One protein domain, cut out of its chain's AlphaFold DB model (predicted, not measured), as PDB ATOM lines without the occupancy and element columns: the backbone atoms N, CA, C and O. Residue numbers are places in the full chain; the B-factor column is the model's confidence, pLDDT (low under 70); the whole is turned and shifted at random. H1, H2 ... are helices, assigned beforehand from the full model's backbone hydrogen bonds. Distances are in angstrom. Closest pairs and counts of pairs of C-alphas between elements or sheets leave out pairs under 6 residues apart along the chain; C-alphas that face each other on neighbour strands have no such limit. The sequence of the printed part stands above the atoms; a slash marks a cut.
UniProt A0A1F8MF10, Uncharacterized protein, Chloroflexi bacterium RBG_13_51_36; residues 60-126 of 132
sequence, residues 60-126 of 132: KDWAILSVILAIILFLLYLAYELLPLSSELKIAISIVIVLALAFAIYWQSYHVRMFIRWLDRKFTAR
ATOM      1  N   LYS A  60     199.776 179.142 186.316       79.44
ATOM      2  CA  LYS A  60     198.310 179.148 186.407       79.44
ATOM      3  C   LYS A  60     197.642 179.681 185.137       79.44
ATOM      4  O   LYS A  60     196.578 179.185 184.773       79.44
ATOM      5  N   ASP A  61     198.279 180.609 184.429       80.88
ATOM      6  CA  ASP A  61     197.725 181.207 183.209       80.88
ATOM      7  C   ASP A  61     197.668 180.182 182.065       80.88
ATOM      8  O   ASP A  61     196.698 180.126 181.309       80.88
ATOM      9  N   TRP A  62     198.649 179.276 182.007       75.31
ATOM     10  CA  TRP A  62     198.650 178.153 181.065       75.31
ATOM     11  C   TRP A  62     197.540 177.141 181.343       75.31
ATOM     12  O   TRP A  62     196.923 176.637 180.405       75.31
ATOM     13  N   ALA A  63     197.249 176.871 182.618       85.69
ATOM     14  CA  ALA A  63     196.155 175.983 182.990       85.69
ATOM     15  C   ALA A  63     194.805 176.562 182.536       85.69
ATOM     16  O   ALA A  63     194.027 175.861 181.891       85.69
ATOM     17  N   ILE A  64     194.561 177.853 182.778       87.44
ATOM     18  CA  ILE A  64     193.324 178.527 182.354       87.44
ATOM     19  C   ILE A  64     193.177 178.490 180.830       87.44
ATOM     20  O   ILE A  64     192.127 178.092 180.325       87.44
ATOM     21  N   LEU A  65     194.235 178.831 180.088       86.88
ATOM     22  CA  LEU A  65     194.213 178.766 178.626       86.88
ATOM     23  C   LEU A  65     193.966 177.344 178.114       86.88
ATOM     24  O   LEU A  65     193.189 177.169 177.179       86.88
ATOM     25  N   SER A  66     194.567 176.327 178.738       88.56
ATOM     26  CA  SER A  66     194.344 174.929 178.347       88.56
ATOM     27  C   SER A  66     192.891 174.490 178.540       88.56
ATOM     28  O   SER A  66     192.334 173.815 177.676       88.56
ATOM     29  N   VAL A  67     192.249 174.932 179.627       94.31
ATOM     30  CA  VAL A  67     190.842 174.633 179.913       94.31
ATOM     31  C   VAL A  67     189.930 175.344 178.920       94.31
ATOM     32  O   VAL A  67     189.055 174.710 178.337       94.31
ATOM     33  N   ILE A  68     190.158 176.638 178.671       94.44
ATOM     34  CA  ILE A  68     189.387 177.410 177.687       94.44
ATOM     35  C   ILE A  68     189.509 176.774 176.299       94.44
ATOM     36  O   ILE A  68     188.501 176.564 175.628       94.44
ATOM     37  N   LEU A  69     190.726 176.414 175.882       93.81
ATOM     38  CA  LEU A  69     190.970 175.753 174.602       93.81
ATOM     39  C   LEU A  69     190.227 174.413 174.511       93.81
ATOM     40  O   LEU A  69     189.589 174.142 173.495       93.81
ATOM     41  N   ALA A  70     190.260 173.599 175.568       93.00
ATOM     42  CA  ALA A  70     189.547 172.325 175.613       93.00
ATOM     43  C   ALA A  70     188.026 172.511 175.486       93.00
ATOM     44  O   ALA A  70     187.387 171.787 174.725       93.00
ATOM     45  N   ILE A  71     187.452 173.510 176.168       96.44
ATOM     46  CA  ILE A  71     186.024 173.843 176.061       96.44
ATOM     47  C   ILE A  71     185.678 174.267 174.630       96.44
ATOM     48  O   ILE A  71     184.703 173.777 174.067       96.44
ATOM     49  N   ILE A  72     186.481 175.142 174.018       94.69
ATOM     50  CA  ILE A  72     186.261 175.603 172.641       94.69
ATOM     51  C   ILE A  72     186.302 174.424 171.662       94.69
ATOM     52  O   ILE A  72     185.413 174.298 170.821       94.69
ATOM     53  N   LEU A  73     187.298 173.541 171.785       91.12
ATOM     54  CA  LEU A  73     187.420 172.346 170.947       91.12
ATOM     55  C   LEU A  73     186.230 171.398 171.127       91.12
ATOM     56  O   LEU A  73     185.721 170.862 170.145       91.12
ATOM     57  N   PHE A  74     185.753 171.229 172.360       94.38
ATOM     58  CA  PHE A  74     184.581 170.412 172.657       94.38
ATOM     59  C   PHE A  74     183.299 170.991 172.041       94.38
ATOM     60  O   PHE A  74     182.534 170.264 171.412       94.38
ATOM     61  N   LEU A  75     183.083 172.306 172.150       95.12
ATOM     62  CA  LEU A  75     181.938 172.980 171.531       95.12
ATOM     63  C   LEU A  75     181.981 172.899 170.001       95.12
ATOM     64  O   LEU A  75     180.954 172.644 169.376       95.12
ATOM     65  N   LEU A  76     183.162 173.069 169.400       91.44
ATOM     66  CA  LEU A  76     183.367 172.889 167.961       91.44
ATOM     67  C   LEU A  76     183.057 171.457 167.517       91.44
ATOM     68  O   LEU A  76     182.396 171.274 166.498       91.44
ATOM     69  N   TYR A  77     183.491 170.457 168.286       89.62
ATOM     70  CA  TYR A  77     183.189 169.053 168.016       89.62
ATOM     71  C   TYR A  77     181.682 168.773 168.072       89.62
ATOM     72  O   TYR A  77     181.132 168.160 167.162       89.62
ATOM     73  N   LEU A  78     180.989 169.281 169.096       91.88
ATOM     74  CA  LEU A  78     179.534 169.149 169.184       91.88
ATOM     75  C   LEU A  78     178.829 169.841 168.013       91.88
ATOM     76  O   LEU A  78     177.961 169.242 167.386       91.88
ATOM     77  N   ALA A  79     179.218 171.074 167.676       89.38
ATOM     78  CA  ALA A  79     178.654 171.798 166.538       89.38
ATOM     79  C   ALA A  79     178.866 171.044 165.215       89.38
ATOM     80  O   ALA A  79     177.967 170.997 164.378       89.38
ATOM     81  N   TYR A  80     180.031 170.416 165.049       89.31
ATOM     82  CA  TYR A  80     180.342 169.565 163.905       89.31
ATOM     83  C   TYR A  80     179.454 168.316 163.835       89.31
ATOM     84  O   TYR A  80     179.032 167.912 162.750       89.31
ATOM     85  N   GLU A  81     179.124 167.720 164.980       88.75
ATOM     86  CA  GLU A  81     178.236 166.560 165.025       88.75
ATOM     87  C   GLU A  81     176.788 166.935 164.681       88.75
ATOM     88  O   GLU A  81     176.125 166.204 163.943       88.75
ATOM     89  N   LEU A  82     176.339 168.111 165.139       89.06
ATOM     90  CA  LEU A  82     175.016 168.674 164.847       89.06
ATOM     91  C   LEU A  82     174.825 169.073 163.374       89.06
ATOM     92  O   LEU A  82     173.688 169.289 162.952       89.06
ATOM     93  N   LEU A  83     175.898 169.174 162.582       88.44
ATOM     94  CA  LEU A  83     175.781 169.425 161.148       88.44
ATOM     95  C   LEU A  83     175.100 168.217 160.471       88.44
ATOM     96  O   LEU A  83     175.636 167.104 160.545       88.44
ATOM     97  N   PRO A  84     173.970 168.407 159.753       89.94
ATOM     98  CA  PRO A  84     173.257 167.339 159.051       89.94
ATOM     99  C   PRO A  84     173.968 166.963 157.737       89.94
ATOM    100  O   PRO A  84     173.361 166.901 156.670       89.94
ATOM    101  N   LEU A  85     175.284 166.755 157.794       88.31
ATOM    102  CA  LEU A  85     176.065 166.201 156.698       88.31
ATOM    103  C   LEU A  85     176.010 164.676 156.752       88.31
ATOM    104  O   LEU A  85     176.056 164.072 157.825       88.31
ATOM    105  N   SER A  86     175.996 164.052 155.576       91.44
ATOM    106  CA  SER A  86     176.250 162.617 155.443       91.44
ATOM    107  C   SER A  86     177.585 162.238 156.100       91.44
ATOM    108  O   SER A  86     178.554 162.998 155.998       91.44
ATOM    109  N   SER A  87     177.660 161.044 156.689       87.38
ATOM    110  CA  SER A  87     178.875 160.492 157.311       87.38
ATOM    111  C   SER A  87     180.099 160.533 156.388       87.38
ATOM    112  O   SER A  87     181.187 160.888 156.833       87.38
ATOM    113  N   GLU A  88     179.911 160.266 155.095       92.00
ATOM    114  CA  GLU A  88     180.978 160.296 154.084       92.00
ATOM    115  C   GLU A  88     181.628 161.680 153.955       92.00
ATOM    116  O   GLU A  88     182.852 161.819 153.972       92.00
ATOM    117  N   LEU A  89     180.809 162.735 153.897       89.88
ATOM    118  CA  LEU A  89     181.298 164.114 153.837       89.88
ATOM    119  C   LEU A  89     181.996 164.525 155.133       89.88
ATOM    120  O   LEU A  89     183.007 165.223 155.074       89.88
ATOM    121  N   LYS A  90     181.508 164.069 156.296       89.12
ATOM    122  CA  LYS A  90     182.190 164.313 157.575       89.12
ATOM    123  C   LYS A  90     183.599 163.693 157.565       89.12
ATOM    124  O   LYS A  90     184.576 164.346 157.935       89.12
ATOM    125  N   ILE A  91     183.742 162.459 157.087       89.94
ATOM    126  CA  ILE A  91     185.058 161.810 156.989       89.94
ATOM    127  C   ILE A  91     185.957 162.575 156.008       89.94
ATOM    128  O   ILE A  91     187.071 162.955 156.375       89.94
ATOM    129  N   ALA A  92     185.465 162.896 154.809       92.31
ATOM    130  CA  ALA A  92     186.233 163.638 153.808       92.31
ATOM    131  C   ALA A  92     186.732 165.001 154.328       92.31
ATOM    132  O   ALA A  92     187.914 165.318 154.190       92.31
ATOM    133  N   ILE A  93     185.868 165.786 154.980       90.50
ATOM    134  CA  ILE A  93     186.229 167.098 155.540       90.50
ATOM    135  C   ILE A  93     187.295 166.949 156.629       90.50
ATOM    136  O   ILE A  93     188.289 167.675 156.612       90.50
ATOM    137  N   SER A  94     187.137 165.987 157.544       89.88
ATOM    138  CA  SER A  94     188.135 165.742 158.592       89.88
ATOM    139  C   SER A  94     189.512 165.384 158.024       89.88
ATOM    140  O   SER A  94     190.516 165.939 158.471       89.88
ATOM    141  N   ILE A  95     189.572 164.544 156.983       93.69
ATOM    142  CA  ILE A  95     190.825 164.186 156.306       93.69
ATOM    143  C   ILE A  95     191.473 165.432 155.698       93.69
ATOM    144  O   ILE A  95     192.667 165.660 155.890       93.69
ATOM    145  N   VAL A  96     190.692 166.272 155.011       95.31
ATOM    146  CA  VAL A  96     191.193 167.518 154.410       95.31
ATOM    147  C   VAL A  96     191.748 168.467 155.475       95.31
ATOM    148  O   VAL A  96     192.835 169.013 155.291       95.31
ATOM    149  N   ILE A  97     191.054 168.630 156.606       91.75
ATOM    150  CA  ILE A  97     191.519 169.467 157.724       91.75
ATOM    151  C   ILE A  97     192.832 168.924 158.299       91.75
ATOM    152  O   ILE A  97     193.778 169.690 158.488       91.75
ATOM    153  N   VAL A  98     192.925 167.613 158.541       93.25
ATOM    154  CA  VAL A  98     194.144 166.978 159.069       93.25
ATOM    155  C   VAL A  98     195.318 167.163 158.107       93.25
ATOM    156  O   VAL A  98     196.408 167.538 158.541       93.25
ATOM    157  N   LEU A  99     195.103 166.970 156.802       95.50
ATOM    158  CA  LEU A  99     196.131 167.188 155.784       95.50
ATOM    159  C   LEU A  99     196.574 168.655 155.722       95.50
ATOM    160  O   LEU A  99     197.773 168.926 155.657       95.50
ATOM    161  N   ALA A 100     195.637 169.603 155.797       93.69
ATOM    162  CA  ALA A 100     195.946 171.030 155.807       93.69
ATOM    163  C   ALA A 100     196.754 171.436 157.050       93.69
ATOM    164  O   ALA A 100     197.739 172.167 156.935       93.69
ATOM    165  N   LEU A 101     196.390 170.925 158.232       91.81
ATOM    166  CA  LEU A 101     197.135 171.158 159.471       91.81
ATOM    167  C   LEU A 101     198.539 170.550 159.408       91.81
ATOM    168  O   LEU A 101     199.510 171.221 159.755       91.81
ATOM    169  N   ALA A 102     198.669 169.316 158.917       91.00
ATOM    170  CA  ALA A 102     199.965 168.673 158.724       91.00
ATOM    171  C   ALA A 102     200.851 169.475 157.759       91.00
ATOM    172  O   ALA A 102     202.026 169.709 158.048       91.00
ATOM    173  N   PHE A 103     200.280 169.963 156.654       92.94
ATOM    174  CA  PHE A 103     200.981 170.819 155.702       92.94
ATOM    175  C   PHE A 103     201.417 172.147 156.334       92.94
ATOM    176  O   PHE A 103     202.566 172.553 156.171       92.94
ATOM    177  N   ALA A 104     200.551 172.797 157.114       88.94
ATOM    178  CA  ALA A 104     200.882 174.034 157.817       88.94
ATOM    179  C   ALA A 104     202.013 173.835 158.842       88.94
ATOM    180  O   ALA A 104     202.954 174.628 158.882       88.94
ATOM    181  N   ILE A 105     201.973 172.754 159.630       87.00
ATOM    182  CA  ILE A 105     203.029 172.405 160.596       87.00
ATOM    183  C   ILE A 105     204.344 172.093 159.876       87.00
ATOM    184  O   ILE A 105     205.414 172.538 160.305       87.00
ATOM    185  N   TYR A 106     204.281 171.354 158.766       89.94
ATOM    186  CA  TYR A 106     205.441 171.057 157.931       89.94
ATOM    187  C   TYR A 106     206.064 172.342 157.369       89.94
ATOM    188  O   TYR A 106     207.276 172.552 157.473       89.94
ATOM    189  N   TRP A 107     205.228 173.249 156.858       86.62
ATOM    190  CA  TRP A 107     205.647 174.549 156.344       86.62
ATOM    191  C   TRP A 107     206.284 175.423 157.429       86.62
ATOM    192  O   TRP A 107     207.371 175.976 157.230       86.62
ATOM    193  N   GLN A 108     205.661 175.507 158.610       87.75
ATOM    194  CA  GLN A 108     206.231 176.227 159.750       87.75
ATOM    195  C   GLN A 108     207.571 175.628 160.177       87.75
ATOM    196  O   GLN A 108     208.533 176.365 160.389       87.75
ATOM    197  N   SER A 109     207.684 174.301 160.220       80.94
ATOM    198  CA  SER A 109     208.939 173.619 160.553       80.94
ATOM    199  C   SER A 109     210.060 173.949 159.563       80.94
ATOM    200  O   SER A 109     211.209 174.130 159.974       80.94
ATOM    201  N   TYR A 110     209.750 174.077 158.270       84.69
ATOM    202  CA  TYR A 110     210.720 174.492 157.255       84.69
ATOM    203  C   TYR A 110     211.206 175.932 157.476       84.69
ATOM    204  O   TYR A 110     212.415 176.182 157.505       84.69
ATOM    205  N   HIS A 111     210.281 176.868 157.711       79.62
ATOM    206  CA  HIS A 111     210.620 178.271 157.964       79.62
ATOM    207  C   HIS A 111     211.414 178.460 159.259       79.62
ATOM    208  O   HIS A 111     212.397 179.199 159.272       79.62
ATOM    209  N   VAL A 112     211.043 177.750 160.327       76.06
ATOM    210  CA  VAL A 112     211.769 177.770 161.603       76.06
ATOM    211  C   VAL A 112     213.188 177.234 161.418       76.06
ATOM    212  O   VAL A 112     214.141 177.862 161.870       76.06
ATOM    213  N   ARG A 113     213.376 176.130 160.681       76.69
ATOM    214  CA  ARG A 113     214.718 175.593 160.388       76.69
ATOM    215  C   ARG A 113     215.567 176.550 159.546       76.69
ATOM    216  O   ARG A 113     216.756 176.708 159.827       76.69
ATOM    217  N   MET A 114     214.978 177.207 158.546       80.69
ATOM    218  CA  MET A 114     215.642 178.258 157.762       80.69
ATOM    219  C   MET A 114     216.040 179.451 158.639       80.69
ATOM    220  O   MET A 114     217.166 179.936 158.547       80.69
ATOM    221  N   PHE A 115     215.150 179.887 159.530       78.31
ATOM    222  CA  PHE A 115     215.399 180.995 160.444       78.31
ATOM    223  C   PHE A 115     216.504 180.678 161.457       78.31
ATOM    224  O   PHE A 115     217.396 181.499 161.652       78.31
ATOM    225  N   ILE A 116     216.517 179.470 162.031       77.25
ATOM    226  CA  ILE A 116     217.595 179.013 162.923       77.25
ATOM    227  C   ILE A 116     218.942 179.027 162.187       77.25
ATOM    228  O   ILE A 116     219.913 179.574 162.704       77.25
ATOM    229  N   ARG A 117     219.004 178.509 160.950       78.56
ATOM    230  CA  ARG A 117     220.230 178.552 160.127       78.56
ATOM    231  C   ARG A 117     220.659 179.977 159.767       78.56
ATOM    232  O   ARG A 117     221.852 180.262 159.680       78.56
ATOM    233  N   TRP A 118     219.703 180.873 159.543       83.50
ATOM    234  CA  TRP A 118     219.978 182.283 159.274       83.50
ATOM    235  C   TRP A 118     220.510 183.015 160.516       83.50
ATOM    236  O   TRP A 118     221.478 183.771 160.409       83.50
ATOM    237  N   LEU A 119     219.930 182.755 161.693       76.00
ATOM    238  CA  LEU A 119     220.412 183.292 162.965       76.00
ATOM    239  C   LEU A 119     221.827 182.810 163.271       76.00
ATOM    240  O   LEU A 119     222.672 183.626 163.638       76.00
ATOM    241  N   ASP A 120     222.101 181.523 163.065       75.31
ATOM    242  CA  ASP A 120     223.421 180.946 163.310       75.31
ATOM    243  C   ASP A 120     224.508 181.715 162.538       75.31
ATOM    244  O   ASP A 120     225.430 182.254 163.152       75.31
ATOM    245  N   ARG A 121     224.310 181.958 161.228       70.38
ATOM    246  CA  ARG A 121     225.227 182.776 160.401       70.38
ATOM    247  C   ARG A 121     225.476 184.188 160.948       70.38
ATOM    248  O   ARG A 121     226.582 184.710 160.818       70.38
ATOM    249  N   LYS A 122     224.467 184.838 161.537       70.69
ATOM    250  CA  LYS A 122     224.585 186.205 162.083       70.69
ATOM    251  C   LYS A 122     225.413 186.256 163.368       70.69
ATOM    252  O   LYS A 122     226.048 187.281 163.625       70.69
ATOM    253  N   PHE A 123     225.409 185.190 164.167       60.09
ATOM    254  CA  PHE A 123     226.133 185.148 165.438       60.09
ATOM    255  C   PHE A 123     227.548 184.571 165.311       60.09
ATOM    256  O   PHE A 123     228.433 185.042 166.029       60.09
ATOM    257  N   THR A 124     227.819 183.655 164.370       55.00
ATOM    258  CA  THR A 124     229.196 183.173 164.124       55.00
ATOM    259  C   THR A 124     230.104 184.277 163.574       55.00
ATOM    260  O   THR A 124     231.261 184.373 163.974       55.00
ATOM    261  N   ALA A 125     229.579 185.172 162.732       52.50
ATOM    262  CA  ALA A 125     230.367 186.242 162.112       52.50
ATOM    263  C   ALA A 125     230.838 187.338 163.090       52.50
ATOM    264  O   ALA A 125     231.745 188.099 162.768       52.50
ATOM    265  N   ARG A 126     230.237 187.449 164.286       50.44
ATOM    266  CA  ARG A 126     230.536 188.548 165.222       50.44
ATOM    267  C   ARG A 126     231.653 188.235 166.227       50.44
ATOM    268  O   ARG A 126     232.085 189.143 166.930       50.44
TER     269      ARG A 126
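AT A GLANCE: This is residues 60 to 126 of the 132 residues of an uncharacterized protein of Chloroflexi bacterium RBG_13_51_36 (UniProt A0A1F8MF10). Two long helices, H1 and then the longer H2, make a flat, open V, joined at its point by a tight link, residues 83 to 86. The arms spread from there with nothing between them. The printed part has 67 residues with two named helices and no named strand, and its class is all helix. It is extended, with a radius of gyration of the C-alphas of 19.3 A, and spans 61 by 35 by 8 A.

HOW THE PARTS SIT: H1, residues 60 to 82, and H2, residues 87 to 124, are only just apart, their closest C-alphas being 8.4 A from each other. Residues 60 to 79, which belong to H1, stand free, and so do residues 91 to 126, of which 91 to 124 belong to H2. In H1 and H2 every O i to N i+4 pair is within hydrogen-bond range.

IN THESE COORDINATES: H1 begins at C-alpha 60 (198.310, 179.148, 186.407) and measures 33.4 A from first to last C-alpha. H2 measures 55.6 A and ends at C-alpha 124 (229.196, 183.173, 164.124).

THE WHOLE: The C-alphas farthest apart, of Pro 84 and Arg 126, are 61.4 A apart. The printed part has no cut. Mean pLDDT of the printed part is 85.5; residues 123 to 126 are under 70.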